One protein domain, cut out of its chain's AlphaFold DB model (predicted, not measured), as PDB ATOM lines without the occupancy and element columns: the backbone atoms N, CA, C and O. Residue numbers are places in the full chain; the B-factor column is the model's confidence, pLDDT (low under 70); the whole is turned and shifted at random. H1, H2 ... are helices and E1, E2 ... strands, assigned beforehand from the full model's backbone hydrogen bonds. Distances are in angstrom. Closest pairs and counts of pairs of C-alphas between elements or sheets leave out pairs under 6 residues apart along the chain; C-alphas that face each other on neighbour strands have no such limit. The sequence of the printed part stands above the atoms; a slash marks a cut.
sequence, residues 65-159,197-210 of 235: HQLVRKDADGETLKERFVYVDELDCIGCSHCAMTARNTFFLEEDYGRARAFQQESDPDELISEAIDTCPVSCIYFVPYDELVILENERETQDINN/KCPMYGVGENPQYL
ATOM      1  N   HIS A  65     -23.240  47.058  33.934       88.56
ATOM      2  CA  HIS A  65     -23.557  48.322  33.260       88.56
ATOM      3  C   HIS A  65     -25.060  48.552  33.013       88.56
ATOM      4  O   HIS A  65     -25.477  49.697  32.828       88.56
ATOM      5  N   GLN A  66     -25.875  47.489  32.991       87.75
ATOM      6  CA  GLN A  66     -27.326  47.587  32.772       87.75
ATOM      7  C   GLN A  66     -28.082  47.966  34.048       87.75
ATOM      8  O   GLN A  66     -29.200  48.468  33.976       87.75
ATOM      9  N   LEU A  67     -27.472  47.738  35.212       84.56
ATOM     10  CA  LEU A  67     -28.071  47.984  36.525       84.56
ATOM     11  C   LEU A  67     -27.726  49.367  37.090       84.56
ATOM     12  O   LEU A  67     -28.162  49.713  38.187       84.56
ATOM     13  N   VAL A  68     -26.951  50.158  36.346       88.56
ATOM     14  CA  VAL A  68     -26.617  51.536  36.705       88.56
ATOM     15  C   VAL A  68     -27.873  52.399  36.650       88.56
ATOM     16  O   VAL A  68     -28.573  52.436  35.635       88.56
ATOM     17  N   ARG A  69     -28.144  53.120  37.742       86.44
ATOM     18  CA  ARG A  69     -29.258  54.064  37.814       86.44
ATOM     19  C   ARG A  69     -28.967  55.283  36.941       86.44
ATOM     20  O   ARG A  69     -27.882  55.862  37.008       86.44
ATOM     21  N   LYS A  70     -29.954  55.660  36.131       89.38
ATOM     22  CA  LYS A  70     -29.913  56.836  35.260       89.38
ATOM     23  C   LYS A  70     -31.072  57.766  35.586       89.38
ATOM     24  O   LYS A  70     -32.156  57.291  35.932       89.38
ATOM     25  N   ASP A  71     -30.828  59.060  35.460       88.12
ATOM     26  CA  ASP A  71     -31.831  60.107  35.616       88.12
ATOM     27  C   ASP A  71     -32.800  60.154  34.429       88.12
ATOM     28  O   ASP A  71     -32.636  59.448  33.429       88.12
ATOM     29  N   ALA A  72     -33.825  61.005  34.530       87.38
ATOM     30  CA  ALA A  72     -34.813  61.209  33.468       87.38
ATOM     31  C   ALA A  72     -34.175  61.656  32.138       87.38
ATOM     32  O   ALA A  72     -34.676  61.302  31.071       87.38
ATOM     33  N   ASP A  73     -33.050  62.370  32.212       84.94
ATOM     34  CA  ASP A  73     -32.275  62.846  31.062       84.94
ATOM     35  C   ASP A  73     -31.295  61.787  30.512       84.94
ATOM     36  O   ASP A  73     -30.617  62.008  29.510       84.94
ATOM     37  N   GLY A  74     -31.231  60.603  31.136       81.50
ATOM     38  CA  GLY A  74     -30.357  59.499  30.733       81.50
ATOM     39  C   GLY A  74     -28.917  59.600  31.247       81.50
ATOM     40  O   GLY A  74     -28.093  58.746  30.904       81.50
ATOM     41  N   GLU A  75     -28.616  60.600  32.075       82.75
ATOM     42  CA  GLU A  75     -27.322  60.774  32.736       82.75
ATOM     43  C   GLU A  75     -27.184  59.839  33.947       82.75
ATOM     44  O   GLU A  75     -28.170  59.439  34.565       82.75
ATOM     45  N   THR A  76     -25.957  59.426  34.261       84.25
ATOM     46  CA  THR A  76     -25.671  58.546  35.400       84.25
ATOM     47  C   THR A  76     -25.515  59.346  36.689       84.25
ATOM     48  O   THR A  76     -24.765  60.316  36.713       84.25
ATOM     49  N   LEU A  77     -26.131  58.876  37.779       82.94
ATOM     50  CA  LEU A  77     -26.074  59.534  39.094       82.94
ATOM     51  C   LEU A  77     -24.654  59.627  39.673       82.94
ATOM     52  O   LEU A  77     -24.325  60.584  40.374       82.94
ATOM     53  N   LYS A  78     -23.813  58.624  39.405       82.75
ATOM     54  CA  LYS A  78     -22.390  58.631  39.752       82.75
ATOM     55  C   LYS A  78     -21.519  58.681  38.501       82.75
ATOM     56  O   LYS A  78     -21.834  58.087  37.476       82.75
ATOM     57  N   GLU A  79     -20.365  59.335  38.622       81.25
ATOM     58  CA  GLU A  79     -19.339  59.373  37.567       81.25
ATOM     59  C   GLU A  79     -18.375  58.175  37.612       81.25
ATOM     60  O   GLU A  79     -17.642  57.922  36.652       81.25
ATOM     61  N   ARG A  80     -18.335  57.458  38.743       84.94
ATOM     62  CA  ARG A  80     -17.368  56.390  39.022       84.94
ATOM     63  C   ARG A  80     -18.083  55.066  39.238       84.94
ATOM     64  O   ARG A  80     -18.938  54.962  40.115       84.94
ATOM     65  N   PHE A  81     -17.657  54.058  38.493       89.69
ATOM     66  CA  PHE A  81     -18.145  52.688  38.591       89.69
ATOM     67  C   PHE A  81     -16.998  51.734  38.857       89.69
ATOM     68  O   PHE A  81     -15.839  52.080  38.639       89.69
ATOM     69  N   VAL A  82     -17.319  50.536  39.328       91.38
ATOM     70  CA  VAL A  82     -16.311  49.542  39.688       91.38
ATOM     71  C   VAL A  82     -16.339  48.388  38.702       91.38
ATOM     72  O   VAL A  82     -17.406  47.882  38.357       91.38
ATOM     73  N   TYR A  83     -15.159  47.949  38.282       92.00
ATOM     74  CA  TYR A  83     -14.969  46.801  37.411       92.00
ATOM     75  C   TYR A  83     -13.916  45.856  37.994       92.00
ATOM     76  O   TYR A  83     -12.918  46.308  38.549       92.00
ATOM     77  N   VAL A  84     -14.121  44.546  37.855       92.00
ATOM     78  CA  VAL A  84     -13.148  43.526  38.272       92.00
ATOM     79  C   VAL A  84     -12.590  42.843  37.032       92.00
ATOM     80  O   VAL A  84     -13.346  42.338  36.209       92.00
ATOM     81  N   ASP A  85     -11.267  42.811  36.907       89.88
ATOM     82  CA  ASP A  85     -10.586  42.073  35.846       89.88
ATOM     83  C   ASP A  85     -10.509  40.581  36.207       89.88
ATOM     84  O   ASP A  85      -9.724  40.161  37.063       89.88
ATOM     85  N   GLU A  86     -11.356  39.774  35.562       88.44
ATOM     86  CA  GLU A  86     -11.476  38.333  35.813       88.44
ATOM     87  C   GLU A  86     -10.225  37.541  35.388       88.44
ATOM     88  O   GLU A  86      -9.981  36.453  35.921       88.44
ATOM     89  N   LEU A  87      -9.403  38.083  34.478       84.62
ATOM     90  CA  LEU A  87      -8.157  37.449  34.032       84.62
ATOM     91  C   LEU A  87      -7.060  37.544  35.098       84.62
ATOM     92  O   LEU A  87      -6.315  36.584  35.304       84.62
ATOM     93  N   ASP A  88      -6.982  38.690  35.778       84.75
ATOM     94  CA  ASP A  88      -5.996  38.960  36.831       84.75
ATOM     95  C   ASP A  88      -6.464  38.483  38.210       84.75
ATOM     96  O   ASP A  88      -5.651  38.201  39.094       84.75
ATOM     97  N   CYS A  89      -7.778  38.395  38.416       89.81
ATOM     98  CA  CYS A  89      -8.340  37.961  39.680       89.81
ATOM     99  C   CYS A  89      -7.919  36.518  40.002       89.81
ATOM    100  O   CYS A  89      -8.043  35.609  39.188       89.81
ATOM    101  N   ILE A  90      -7.465  36.281  41.233       89.88
ATOM    102  CA  ILE A  90      -7.095  34.939  41.717       89.88
ATOM    103  C   ILE A  90      -8.205  34.259  42.528       89.88
ATOM    104  O   ILE A  90      -8.015  33.141  43.001       89.88
ATOM    105  N   GLY A  91      -9.341  34.933  42.734       90.00
ATOM    106  CA  GLY A  91     -10.456  34.393  43.513       90.00
ATOM    107  C   GLY A  91     -10.231  34.369  45.028       90.00
ATOM    108  O   GLY A  91     -10.740  33.482  45.702       90.00
ATOM    109  N   CYS A  92      -9.494  35.330  45.602       90.31
ATOM    110  CA  CYS A  92      -9.219  35.367  47.049       90.31
ATOM    111  C   CYS A  92     -10.453  35.655  47.929       90.31
ATOM    112  O   CYS A  92     -10.348  35.603  49.151       90.31
ATOM    113  N   SER A  93     -11.612  35.966  47.333       90.44
ATOM    114  CA  SER A  93     -12.924  36.204  47.970       90.44
ATOM    115  C   SER A  93     -13.032  37.394  48.932       90.44
ATOM    116  O   SER A  93     -14.127  37.717  49.382       90.44
ATOM    117  N   HIS A  94     -11.933  38.096  49.207       93.12
ATOM    118  CA  HIS A  94     -11.926  39.166  50.198       93.12
ATOM    119  C   HIS A  94     -12.864  40.330  49.836       93.12
ATOM    120  O   HIS A  94     -13.665  40.751  50.664       93.12
ATOM    121  N   CYS A  95     -12.883  40.748  48.565       93.38
ATOM    122  CA  CYS A  95     -13.806  41.774  48.075       93.38
ATOM    123  C   CYS A  95     -15.285  41.395  48.260       93.38
ATOM    124  O   CYS A  95     -16.088  42.234  48.655       93.38
ATOM    125  N   ALA A  96     -15.635  40.122  48.046       92.56
ATOM    126  CA  ALA A  96     -16.993  39.620  48.244       92.56
ATOM    127  C   ALA A  96     -17.374  39.548  49.732       92.56
ATOM    128  O   ALA A  96     -18.551  39.618  50.062       92.56
ATOM    129  N   MET A  97     -16.405  39.428  50.646       91.62
ATOM    130  CA  MET A  97     -16.668  39.462  52.088       91.62
ATOM    131  C   MET A  97     -16.870  40.885  52.615       91.62
ATOM    132  O   MET A  97     -17.749  41.077  53.463       91.62
ATOM    133  N   THR A  98     -16.074  41.838  52.119       93.69
ATOM    134  CA  THR A  98     -16.093  43.254  52.521       93.69
ATOM    135  C   THR A  98     -17.306  43.991  51.950       93.69
ATOM    136  O   THR A  98     -18.060  44.599  52.703       93.69
ATOM    137  N   ALA A  99     -17.558  43.876  50.641       93.50
ATOM    138  CA  ALA A  99     -18.650  44.559  49.941       93.50
ATOM    139  C   ALA A  99     -19.560  43.539  49.228       93.50
ATOM    140  O   ALA A  99     -19.507  43.340  48.012       93.50
ATOM    141  N   ARG A 100     -20.389  42.864  50.036       90.38
ATOM    142  CA  ARG A 100     -21.251  41.731  49.634       90.38
ATOM    143  C   ARG A 100     -22.349  42.099  48.646       90.38
ATOM    144  O   ARG A 100     -22.853  41.218  47.958       90.38
ATOM    145  N   ASN A 101     -22.766  43.365  48.618       90.00
ATOM    146  CA  ASN A 101     -23.833  43.801  47.726       90.00
ATOM    147  C   ASN A 101     -23.290  44.308  46.387       90.00
ATOM    148  O   ASN A 101     -24.067  44.522  45.467       90.00
ATOM    149  N   THR A 102     -21.978  44.521  46.275       91.56
ATOM    150  CA  THR A 102     -21.325  45.017  45.057       91.56
ATOM    151  C   THR A 102     -20.589  43.896  44.336       91.56
ATOM    152  O   THR A 102     -20.705  43.759  43.114       91.56
ATOM    153  N   PHE A 103     -19.863  43.061  45.086       92.81
ATOM    154  CA  PHE A 103     -19.063  41.969  44.546       92.81
ATOM    155  C   PHE A 103     -19.604  40.606  44.950       92.81
ATOM    156  O   PHE A 103     -20.044  40.395  46.079       92.81
ATOM    157  N   PHE A 104     -19.463  39.648  44.046       91.31
ATOM    158  CA  PHE A 104     -19.690  38.238  44.324       91.31
ATOM    159  C   PHE A 104     -18.568  37.393  43.721       91.31
ATOM    160  O   PHE A 104     -17.766  37.879  42.920       91.31
ATOM    161  N   LEU A 105     -18.492  36.134  44.142       90.75
ATOM    162  CA  LEU A 105     -17.579  35.155  43.568       90.75
ATOM    163  C   LEU A 105     -18.362  34.258  42.609       90.75
ATOM    164  O   LEU A 105     -19.322  33.615  43.022       90.75
ATOM    165  N   GLU A 106     -17.945  34.224  41.349       86.75
ATOM    166  CA  GLU A 106     -18.511  33.339  40.336       86.75
ATOM    167  C   GLU A 106     -18.057  31.897  40.584       86.75
ATOM    168  O   GLU A 106     -16.860  31.638  40.749       86.75
ATOM    169  N   GLU A 107     -19.003  30.957  40.590       82.06
ATOM    170  CA  GLU A 107     -18.743  29.556  40.956       82.06
ATOM    171  C   GLU A 107     -17.992  28.799  39.850       82.06
ATOM    172  O   GLU A 107     -17.109  27.995  40.148       82.06
ATOM    173  N   ASP A 108     -18.273  29.106  38.579       82.12
ATOM    174  CA  ASP A 108     -17.715  28.381  37.426       82.12
ATOM    175  C   ASP A 108     -16.198  28.563  37.286       82.12
ATOM    176  O   ASP A 108     -15.448  27.623  36.996       82.12
ATOM    177  N   TYR A 109     -15.725  29.790  37.507       81.62
ATOM    178  CA  TYR A 109     -14.318  30.146  37.330       81.62
ATOM    179  C   TYR A 109     -13.597  30.423  38.647       81.62
ATOM    180  O   TYR A 109     -12.364  30.447  38.661       81.62
ATOM    181  N   GLY A 110     -14.320  30.622  39.752       85.81
ATOM    182  CA  GLY A 110     -13.736  31.067  41.017       85.81
ATOM    183  C   GLY A 110     -13.100  32.450  40.877       85.81
ATOM    184  O   GLY A 110     -11.954  32.649  41.281       85.81
ATOM    185  N   ARG A 111     -13.788  33.385  40.214       88.88
ATOM    186  CA  ARG A 111     -13.330  34.768  39.997       88.88
ATOM    187  C   ARG A 111     -14.316  35.742  40.610       88.88
ATOM    188  O   ARG A 111     -15.509  35.467  40.661       88.88
ATOM    189  N   ALA A 112     -13.806  36.854  41.127       92.12
ATOM    190  CA  ALA A 112     -14.667  37.902  41.648       92.12
ATOM    191  C   ALA A 112     -15.272  38.703  40.490       92.12
ATOM    192  O   ALA A 112     -14.585  38.967  39.505       92.12
ATOM    193  N   ARG A 113     -16.530  39.116  40.635       91.00
ATOM    194  CA  ARG A 113     -17.241  39.972  39.680       91.00
ATOM    195  C   ARG A 113     -18.021  41.052  40.424       91.00
ATOM    196  O   ARG A 113     -18.584  40.794  41.488       91.00
ATOM    197  N   ALA A 114     -18.061  42.256  39.858       92.00
ATOM    198  CA  ALA A 114     -18.965  43.313  40.302       92.00
ATOM    199  C   ALA A 114     -20.331  43.109  39.631       92.00
ATOM    200  O   ALA A 114     -20.417  43.140  38.408       92.00
ATOM    201  N   PHE A 115     -21.389  42.859  40.404       90.00
ATOM    202  CA  PHE A 115     -22.720  42.567  39.847       90.00
ATOM    203  C   PHE A 115     -23.695  43.726  39.952       90.00
ATOM    204  O   PHE A 115     -24.584  43.854  39.113       90.00
ATOM    205  N   GLN A 116     -23.557  44.544  40.989       88.38
ATOM    206  CA  GLN A 116     -24.447  45.658  41.242       88.38
ATOM    207  C   GLN A 116     -23.616  46.888  41.555       88.38
ATOM    208  O   GLN A 116     -22.790  46.903  42.462       88.38
ATOM    209  N   GLN A 117     -23.858  47.929  40.772       89.88
ATOM    210  CA  GLN A 117     -23.230  49.221  40.971       89.88
ATOM    211  C   GLN A 117     -24.002  49.988  42.055       89.88
ATOM    212  O   GLN A 117     -25.219  49.850  42.181       89.88
ATOM    213  N   GLU A 118     -23.291  50.806  42.833       83.88
ATOM    214  CA  GLU A 118     -23.885  51.737  43.809       83.88
ATOM    215  C   GLU A 118     -24.685  51.088  44.956       83.88
ATOM    216  O   GLU A 118     -25.545  51.745  45.546       83.88
ATOM    217  N   SER A 119     -24.446  49.811  45.274       86.81
ATOM    218  CA  SER A 119     -25.153  49.163  46.386       86.81
ATOM    219  C   SER A 119     -24.485  49.394  47.737       86.81
ATOM    220  O   SER A 119     -25.179  49.661  48.717       86.81
ATOM    221  N   ASP A 120     -23.158  49.278  47.797       90.56
ATOM    222  CA  ASP A 120     -22.384  49.533  49.013       90.56
ATOM    223  C   ASP A 120     -21.833  50.971  49.031       90.56
ATOM    224  O   ASP A 120     -21.684  51.599  47.974       90.56
ATOM    225  N   PRO A 121     -21.541  51.527  50.223       91.56
ATOM    226  CA  PRO A 121     -20.874  52.818  50.343       91.56
ATOM    227  C   PRO A 121     -19.476  52.795  49.713       91.56
ATOM    228  O   PRO A 121     -18.762  51.792  49.779       91.56
ATOM    229  N   ASP A 122     -19.063  53.944  49.173       88.31
ATOM    230  CA  ASP A 122     -17.762  54.129  48.517       88.31
ATOM    231  C   ASP A 122     -16.578  53.741  49.433       88.31
ATOM    232  O   ASP A 122     -15.563  53.255  48.939       88.31
ATOM    233  N   GLU A 123     -16.722  53.880  50.758       90.56
ATOM    234  CA  GLU A 123     -15.712  53.484  51.755       90.56
ATOM    235  C   GLU A 123     -15.420  51.973  51.725       90.56
ATOM    236  O   GLU A 123     -14.262  51.569  51.619       90.56
ATOM    237  N   LEU A 124     -16.459  51.128  51.725       92.62
ATOM    238  CA  LEU A 124     -16.296  49.667  51.658       92.62
ATOM    239  C   LEU A 124     -15.743  49.219  50.305       92.62
ATOM    240  O   LEU A 124     -14.981  48.257  50.222       92.62
ATOM    241  N   ILE A 125     -16.117  49.927  49.239       91.62
ATOM    242  CA  ILE A 125     -15.581  49.681  47.901       91.62
ATOM    243  C   ILE A 125     -14.081  49.994  47.877       91.62
ATOM    244  O   ILE A 125     -13.306  49.184  47.374       91.62
ATOM    245  N   SER A 126     -13.660  51.128  48.445       90.12
ATOM    246  CA  SER A 126     -12.237  51.475  48.536       90.12
ATOM    247  C   SER A 126     -11.449  50.481  49.389       90.12
ATOM    248  O   SER A 126     -10.382  50.045  48.969       90.12
ATOM    249  N   GLU A 127     -12.012  50.019  50.509       92.62
ATOM    250  CA  GLU A 127     -11.397  48.976  51.333       92.62
ATOM    251  C   GLU A 127     -11.232  47.667  50.545       92.62
ATOM    252  O   GLU A 127     -10.164  47.055  50.555       92.62
ATOM    253  N   ALA A 128     -12.254  47.247  49.796       93.06
ATOM    254  CA  ALA A 128     -12.180  46.054  48.955       93.06
ATOM    255  C   ALA A 128     -11.100  46.157  47.860       93.06
ATOM    256  O   ALA A 128     -10.480  45.147  47.518       93.06
ATOM    257  N   ILE A 129     -10.866  47.356  47.319       91.00
ATOM    258  CA  ILE A 129      -9.810  47.620  46.329       91.00
ATOM    259  C   ILE A 129      -8.429  47.551  46.987       91.00
ATOM    260  O   ILE A 129      -7.569  46.802  46.520       91.00
ATOM    261  N   ASP A 130      -8.232  48.264  48.098       89.94
ATOM    262  CA  ASP A 130      -6.938  48.369  48.786       89.94
ATOM    263  C   ASP A 130      -6.462  47.031  49.359       89.94
ATOM    264  O   ASP A 130      -5.265  46.746  49.431       89.94
ATOM    265  N   THR A 131      -7.403  46.179  49.754       91.56
ATOM    266  CA  THR A 131      -7.107  44.863  50.324       91.56
ATOM    267  C   THR A 131      -6.912  43.762  49.275       91.56
ATOM    268  O   THR A 131      -6.582  42.621  49.618       91.56
ATOM    269  N   CYS A 132      -7.087  44.065  47.984       91.88
ATOM    270  CA  CYS A 132      -6.922  43.089  46.913       91.88
ATOM    271  C   CYS A 132      -5.431  42.738  46.700       91.88
ATOM    272  O   CYS A 132      -4.656  43.595  46.277       91.88
ATOM    273  N   PRO A 133      -5.005  41.470  46.878       90.62
ATOM    274  CA  PRO A 133      -3.587  41.089  46.822       90.62
ATOM    275  C   PRO A 133      -2.958  41.200  45.425       90.62
ATOM    276  O   PRO A 133      -1.737  41.204  45.297       90.62
ATOM    277  N   VAL A 134      -3.784  41.247  44.377       88.12
ATOM    278  CA  VAL A 134      -3.359  41.345  42.971       88.12
ATOM    279  C   VAL A 134      -3.836  42.637  42.301       88.12
ATOM    280  O   VAL A 134      -3.620  42.802  41.104       88.12
ATOM    281  N   SER A 135      -4.484  43.536  43.056       88.94
ATOM    282  CA  SER A 135      -5.033  44.811  42.566       88.94
ATOM    283  C   SER A 135      -5.803  44.655  41.244       88.94
ATOM    284  O   SER A 135      -5.461  45.265  40.232       88.94
ATOM    285  N   CYS A 136      -6.798  43.758  41.225       89.25
ATOM    286  CA  CYS A 136      -7.598  43.427  40.034       89.25
ATOM    287  C   CYS A 136      -8.942  44.175  39.954       89.25
ATOM    288  O   CYS A 136      -9.772  43.838  39.111       89.25
ATOM    289  N   ILE A 137      -9.203  45.129  40.849       90.94
ATOM    290  CA  ILE A 137     -10.477  45.850  40.953       90.94
ATOM    291  C   ILE A 137     -10.209  47.315  40.641       90.94
ATOM    292  O   ILE A 137      -9.456  47.927  41.379       90.94
ATOM    293  N   TYR A 138     -10.849  47.860  39.606       86.69
ATOM    294  CA  TYR A 138     -10.583  49.196  39.075       86.69
ATOM    295  C   TYR A 138     -11.818  50.092  39.113       86.69
ATOM    296  O   TYR A 138     -12.930  49.651  38.813       86.69
ATOM    297  N   PHE A 139     -11.610  51.388  39.360       88.62
ATOM    298  CA  PHE A 139     -12.613  52.398  39.025       88.62
ATOM    299  C   PHE A 139     -12.581  52.730  37.530       88.62
ATOM    300  O   PHE A 139     -11.515  52.939  36.943       88.62
ATOM    301  N   VAL A 140     -13.761  52.824  36.923       87.50
ATOM    302  CA  VAL A 140     -13.961  53.091  35.496       87.50
ATOM    303  C   VAL A 140     -15.119  54.074  35.282       87.50
ATOM    304  O   VAL A 140     -16.085  54.063  36.048       87.50
ATOM    305  N   PRO A 141     -15.055  54.940  34.254       88.00
ATOM    306  CA  PRO A 141     -16.218  55.709  33.822       88.00
ATOM    307  C   PRO A 141     -17.246  54.796  33.137       88.00
ATOM    308  O   PRO A 141     -16.895  53.726  32.632       88.00
ATOM    309  N   TYR A 142     -18.503  55.239  33.062       88.75
ATOM    310  CA  TYR A 142     -19.605  54.446  32.497       88.75
ATOM    311  C   TYR A 142     -19.319  53.926  31.078       88.75
ATOM    312  O   TYR A 142     -19.510  52.743  30.802       88.75
ATOM    313  N   ASP A 143     -18.791  54.778  30.195       88.62
ATOM    314  CA  ASP A 143     -18.479  54.400  28.808       88.62
ATOM    315  C   ASP A 143     -17.484  53.234  28.732       88.62
ATOM    316  O   ASP A 143     -17.605  52.343  27.892       88.62
ATOM    317  N   GLU A 144     -16.491  53.226  29.626       87.88
ATOM    318  CA  GLU A 144     -15.502  52.152  29.686       87.88
ATOM    319  C   GLU A 144     -16.070  50.899  30.346       87.88
ATOM    320  O   GLU A 144     -15.734  49.801  29.910       87.88
ATOM    321  N   LEU A 145     -16.968  51.041  31.326       90.25
ATOM    322  CA  LEU A 145     -17.668  49.908  31.930       90.25
ATOM    323  C   LEU A 145     -18.457  49.117  30.879       90.25
ATOM    324  O   LEU A 145     -18.376  47.892  30.847       90.25
ATOM    325  N   VAL A 146     -19.172  49.806  29.984       91.56
ATOM    326  CA  VAL A 146     -19.924  49.160  28.894       91.56
ATOM    327  C   VAL A 146     -18.989  48.371  27.978       91.56
ATOM    328  O   VAL A 146     -19.280  47.231  27.624       91.56
ATOM    329  N   ILE A 147     -17.844  48.950  27.607       91.69
ATOM    330  CA  ILE A 147     -16.853  48.278  26.755       91.69
ATOM    331  C   ILE A 147     -16.306  47.027  27.446       91.69
ATOM    332  O   ILE A 147     -16.241  45.969  26.828       91.69
ATOM    333  N   LEU A 148     -15.938  47.150  28.719       90.44
ATOM    334  CA  LEU A 148     -15.329  46.075  29.493       90.44
ATOM    335  C   LEU A 148     -16.281  44.904  29.717       90.44
ATOM    336  O   LEU A 148     -15.890  43.759  29.515       90.44
ATOM    337  N   GLU A 149     -17.539  45.180  30.058       90.38
ATOM    338  CA  GLU A 149     -18.563  44.146  30.215       90.38
ATOM    339  C   GLU A 149     -18.855  43.409  28.902       90.38
ATOM    340  O   GLU A 149     -19.025  42.194  28.910       90.38
ATOM    341  N   ASN A 150     -18.857  44.116  27.769       90.25
ATOM    342  CA  ASN A 150     -19.032  43.486  26.459       90.25
ATOM    343  C   ASN A 150     -17.815  42.633  26.064       90.25
ATOM    344  O   ASN A 150     -17.959  41.574  25.461       90.25
ATOM    345  N   GLU A 151     -16.601  43.088  26.382       88.88
ATOM    346  CA  GLU A 151     -15.379  42.324  26.113       88.88
ATOM    347  C   GLU A 151     -15.288  41.079  26.997       88.88
ATOM    348  O   GLU A 151     -14.880  40.024  26.510       88.88
ATOM    349  N   ARG A 152     -15.726  41.173  28.257       86.56
ATOM    350  CA  ARG A 152     -15.780  40.075  29.232       86.56
ATOM    351  C   ARG A 152     -16.544  38.860  28.717       86.56
ATOM    352  O   ARG A 152     -16.076  37.745  28.899       86.56
ATOM    353  N   GLU A 153     -17.676  39.052  28.038       84.88
ATOM    354  CA  GLU A 153     -18.468  37.940  27.480       84.88
ATOM    355  C   GLU A 153     -17.677  37.075  26.487       84.88
ATOM    356  O   GLU A 153     -17.980  35.900  26.305       84.88
ATOM    357  N   THR A 154     -16.644  37.647  25.865       85.00
ATOM    358  CA  THR A 154     -15.778  36.959  24.897       85.00
ATOM    359  C   THR A 154     -14.466  36.449  25.497       85.00
ATOM    360  O   THR A 154     -13.636  35.902  24.772       85.00
ATOM    361  N   GLN A 155     -14.233  36.653  26.798       80.44
ATOM    362  CA  GLN A 155     -12.991  36.258  27.456       80.44
ATOM    363  C   GLN A 155     -13.024  34.783  27.870       80.44
ATOM    364  O   GLN A 155     -13.848  34.362  28.678       80.44
ATOM    365  N   ASP A 156     -12.053  34.011  27.380       80.00
ATOM    366  CA  ASP A 156     -11.849  32.621  27.786       80.00
ATOM    367  C   ASP A 156     -10.952  32.537  29.032       80.00
ATOM    368  O   ASP A 156      -9.728  32.696  28.963       80.00
ATOM    369  N   ILE A 157     -11.545  32.242  30.192       80.81
ATOM    370  CA  ILE A 157     -10.810  32.101  31.457       80.81
ATOM    371  C   ILE A 157     -10.250  30.680  31.579       80.81
ATOM    372  O   ILE A 157     -10.939  29.727  31.950       80.81
ATOM    373  N   ASN A 158      -8.954  30.519  31.305       76.38
ATOM    374  CA  ASN A 158      -8.304  29.214  31.392       76.38
ATOM    375  C   ASN A 158      -7.793  28.909  32.811       76.38
ATOM    376  O   ASN A 158      -6.630  29.137  33.150       76.38
ATOM    377  N   ASN A 159      -8.640  28.280  33.629       72.94
ATOM    378  CA  ASN A 159      -8.277  27.824  34.978       72.94
ATOM    379  C   ASN A 159      -7.046  26.895  35.021       72.94
ATOM    380  O   ASN A 159      -6.373  26.813  36.051       72.94
ATOM    381  N   LYS A 197      -8.792  63.251  33.548       74.25
ATOM    382  CA  LYS A 197      -9.894  62.290  33.669       74.25
ATOM    383  C   LYS A 197      -9.430  61.160  34.572       74.25
ATOM    384  O   LYS A 197      -8.949  60.139  34.089       74.25
ATOM    385  N   CYS A 198      -9.420  61.412  35.878       73.62
ATOM    386  CA  CYS A 198      -8.974  60.424  36.845       73.62
ATOM    387  C   CYS A 198     -10.184  59.610  37.310       73.62
ATOM    388  O   CYS A 198     -11.030  60.169  38.000       73.62
ATOM    389  N   PRO A 199     -10.270  58.306  37.007       71.88
ATOM    390  CA  PRO A 199     -11.423  57.512  37.425       71.88
ATOM    391  C   PRO A 199     -11.548  57.399  38.954       71.88
ATOM    392  O   PRO A 199     -12.640  57.168  39.451       71.88
ATOM    393  N   MET A 200     -10.466  57.645  39.708       73.06
ATOM    394  CA  MET A 200     -10.485  57.686  41.179       73.06
ATOM    395  C   MET A 200     -11.193  58.916  41.754       73.06
ATOM    396  O   MET A 200     -11.817  58.818  42.801       73.06
ATOM    397  N   TYR A 201     -11.095  60.081  41.111       73.44
ATOM    398  CA  TYR A 201     -11.566  61.365  41.658       73.44
ATOM    399  C   TYR A 201     -12.563  62.063  40.721       73.44
ATOM    400  O   TYR A 201     -12.715  63.269  40.801       73.44
ATOM    401  N   GLY A 202     -13.170  61.348  39.772       71.56
ATOM    402  CA  GLY A 202     -14.036  61.973  38.769       71.56
ATOM    403  C   GLY A 202     -13.280  62.867  37.775       71.56
ATOM    404  O   GLY A 202     -12.037  62.928  37.729       71.56
ATOM    405  N   VAL A 203     -14.026  63.539  36.901       70.19
ATOM    406  CA  VAL A 203     -13.427  64.363  35.842       70.19
ATOM    407  C   VAL A 203     -12.948  65.701  36.413       70.19
ATOM    408  O   VAL A 203     -13.693  66.663  36.534       70.19
ATOM    409  N   GLY A 204     -11.647  65.791  36.692       67.38
ATOM    410  CA  GLY A 204     -10.973  67.042  37.043       67.38
ATOM    411  C   GLY A 204     -10.847  67.329  38.538       67.38
ATOM    412  O   GLY A 204     -10.172  68.298  38.879       67.38
ATOM    413  N   GLU A 205     -11.383  66.486  39.423       75.44
ATOM    414  CA  GLU A 205     -11.311  66.705  40.879       75.44
ATOM    415  C   GLU A 205     -10.080  66.058  41.535       75.44
ATOM    416  O   GLU A 205      -9.893  66.125  42.748       75.44
ATOM    417  N   ASN A 206      -9.183  65.455  40.745       81.44
ATOM    418  CA  ASN A 206      -7.959  64.878  41.291       81.44
ATOM    419  C   ASN A 206      -7.085  65.982  41.934       81.44
ATOM    420  O   ASN A 206      -6.654  66.905  41.232       81.44
ATOM    421  N   PRO A 207      -6.724  65.871  43.228       83.44
ATOM    422  CA  PRO A 207      -5.959  66.903  43.931       83.44
ATOM    423  C   PRO A 207      -4.589  67.170  43.291       83.44
ATOM    424  O   PRO A 207      -4.148  68.314  43.191       83.44
ATOM    425  N   GLN A 208      -3.930  66.130  42.770       84.19
ATOM    426  CA  GLN A 208      -2.651  66.262  42.064       84.19
ATOM    427  C   GLN A 208      -2.808  66.974  40.714       84.19
ATOM    428  O   GLN A 208      -1.891  67.657  40.253       84.19
ATOM    429  N   TYR A 209      -3.962  66.816  40.063       83.31
ATOM    430  CA  TYR A 209      -4.273  67.517  38.822       83.31
ATOM    431  C   TYR A 209      -4.543  69.006  39.082       83.31
ATOM    432  O   TYR A 209      -3.965  69.861  38.404       83.31
ATOM    433  N   LEU A 210      -5.334  69.324  40.111       85.81
ATOM    434  CA  LEU A 210      -5.634  70.699  40.519       85.81
ATOM    435  C   LEU A 210      -4.369  71.465  40.927       85.81
ATOM    436  O   LEU A 210      -4.102  72.533  40.371       85.81
TER     437      LEU A 210
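This is residues 65 to 159 and 197 to 210 of the 235 residues of a protein of Rhodosorus marinus (UniProt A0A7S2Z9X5). Two small strand pairs, E1 with E4 and the hairpin E2 and E3, make a thin middle layer, with E1 near E3; H3 lies over one side of E1 and E4, and H1 and H2 lie together on the other side of the strands. Residues 197 to 210, ending in the short H4, form a separate tail piece at one end. The printed part has 109 residues, with four named helices and four named strands in the order E1 H1 E2 E3 H2 E4 H3 H4; both two-stranded sheets are antiparallel. The class is mixed, helices and strands, with 45 residues in named elements, under half. The whole is compact, with a radius of gyration of the C-alphas of 14.1 A and spans of 41 by 28 by 23 A.

E1, residues 81 to 84, and E4, residues 137 to 140, are antiparallel neighbours at 145 degrees; N 83 and O 138 are 2.9 A apart, within hydrogen-bond range. E2, residues 103 to 106, and E3, residues 111 to 114, form a hairpin at 143 degrees, with N 106 and O 111 at 2.8 A. The closest C-alphas of E1 and E3 are those of Val 84 and Arg 113, 5.6 A apart. For H3, residues 142 to 152, and E1 they are those of Tyr 142 and Phe 81, 6.5 A. H1, residues 94 to 98, and H2, residues 122 to 130, touch, closest at the C-alphas of Cys 95 and Ala 128, 4.7 A. H4, residues 207 to 210, is apart from H3. In H1, H2 and H3 every O i to N i+4 pair is within hydrogen-bond range; H4 is too short for one.

E1 begins at C-alpha 81 (-18.145, 52.688, 38.591) and is 10.4 A long. H3 is 15.2 A long and H2 12.3 A. H4 ends at C-alpha 210 (-5.634, 70.699, 40.519).

The C-alphas farthest apart, of Asp 108 and Leu 210, are 44.1 A apart. Residues 160 to 196 are not printed, and C-alphas 159 and 197 stand 34.5 A apart across the cut. Of the links that are printed whole, none is long. Residue 204 has a pLDDT under 70.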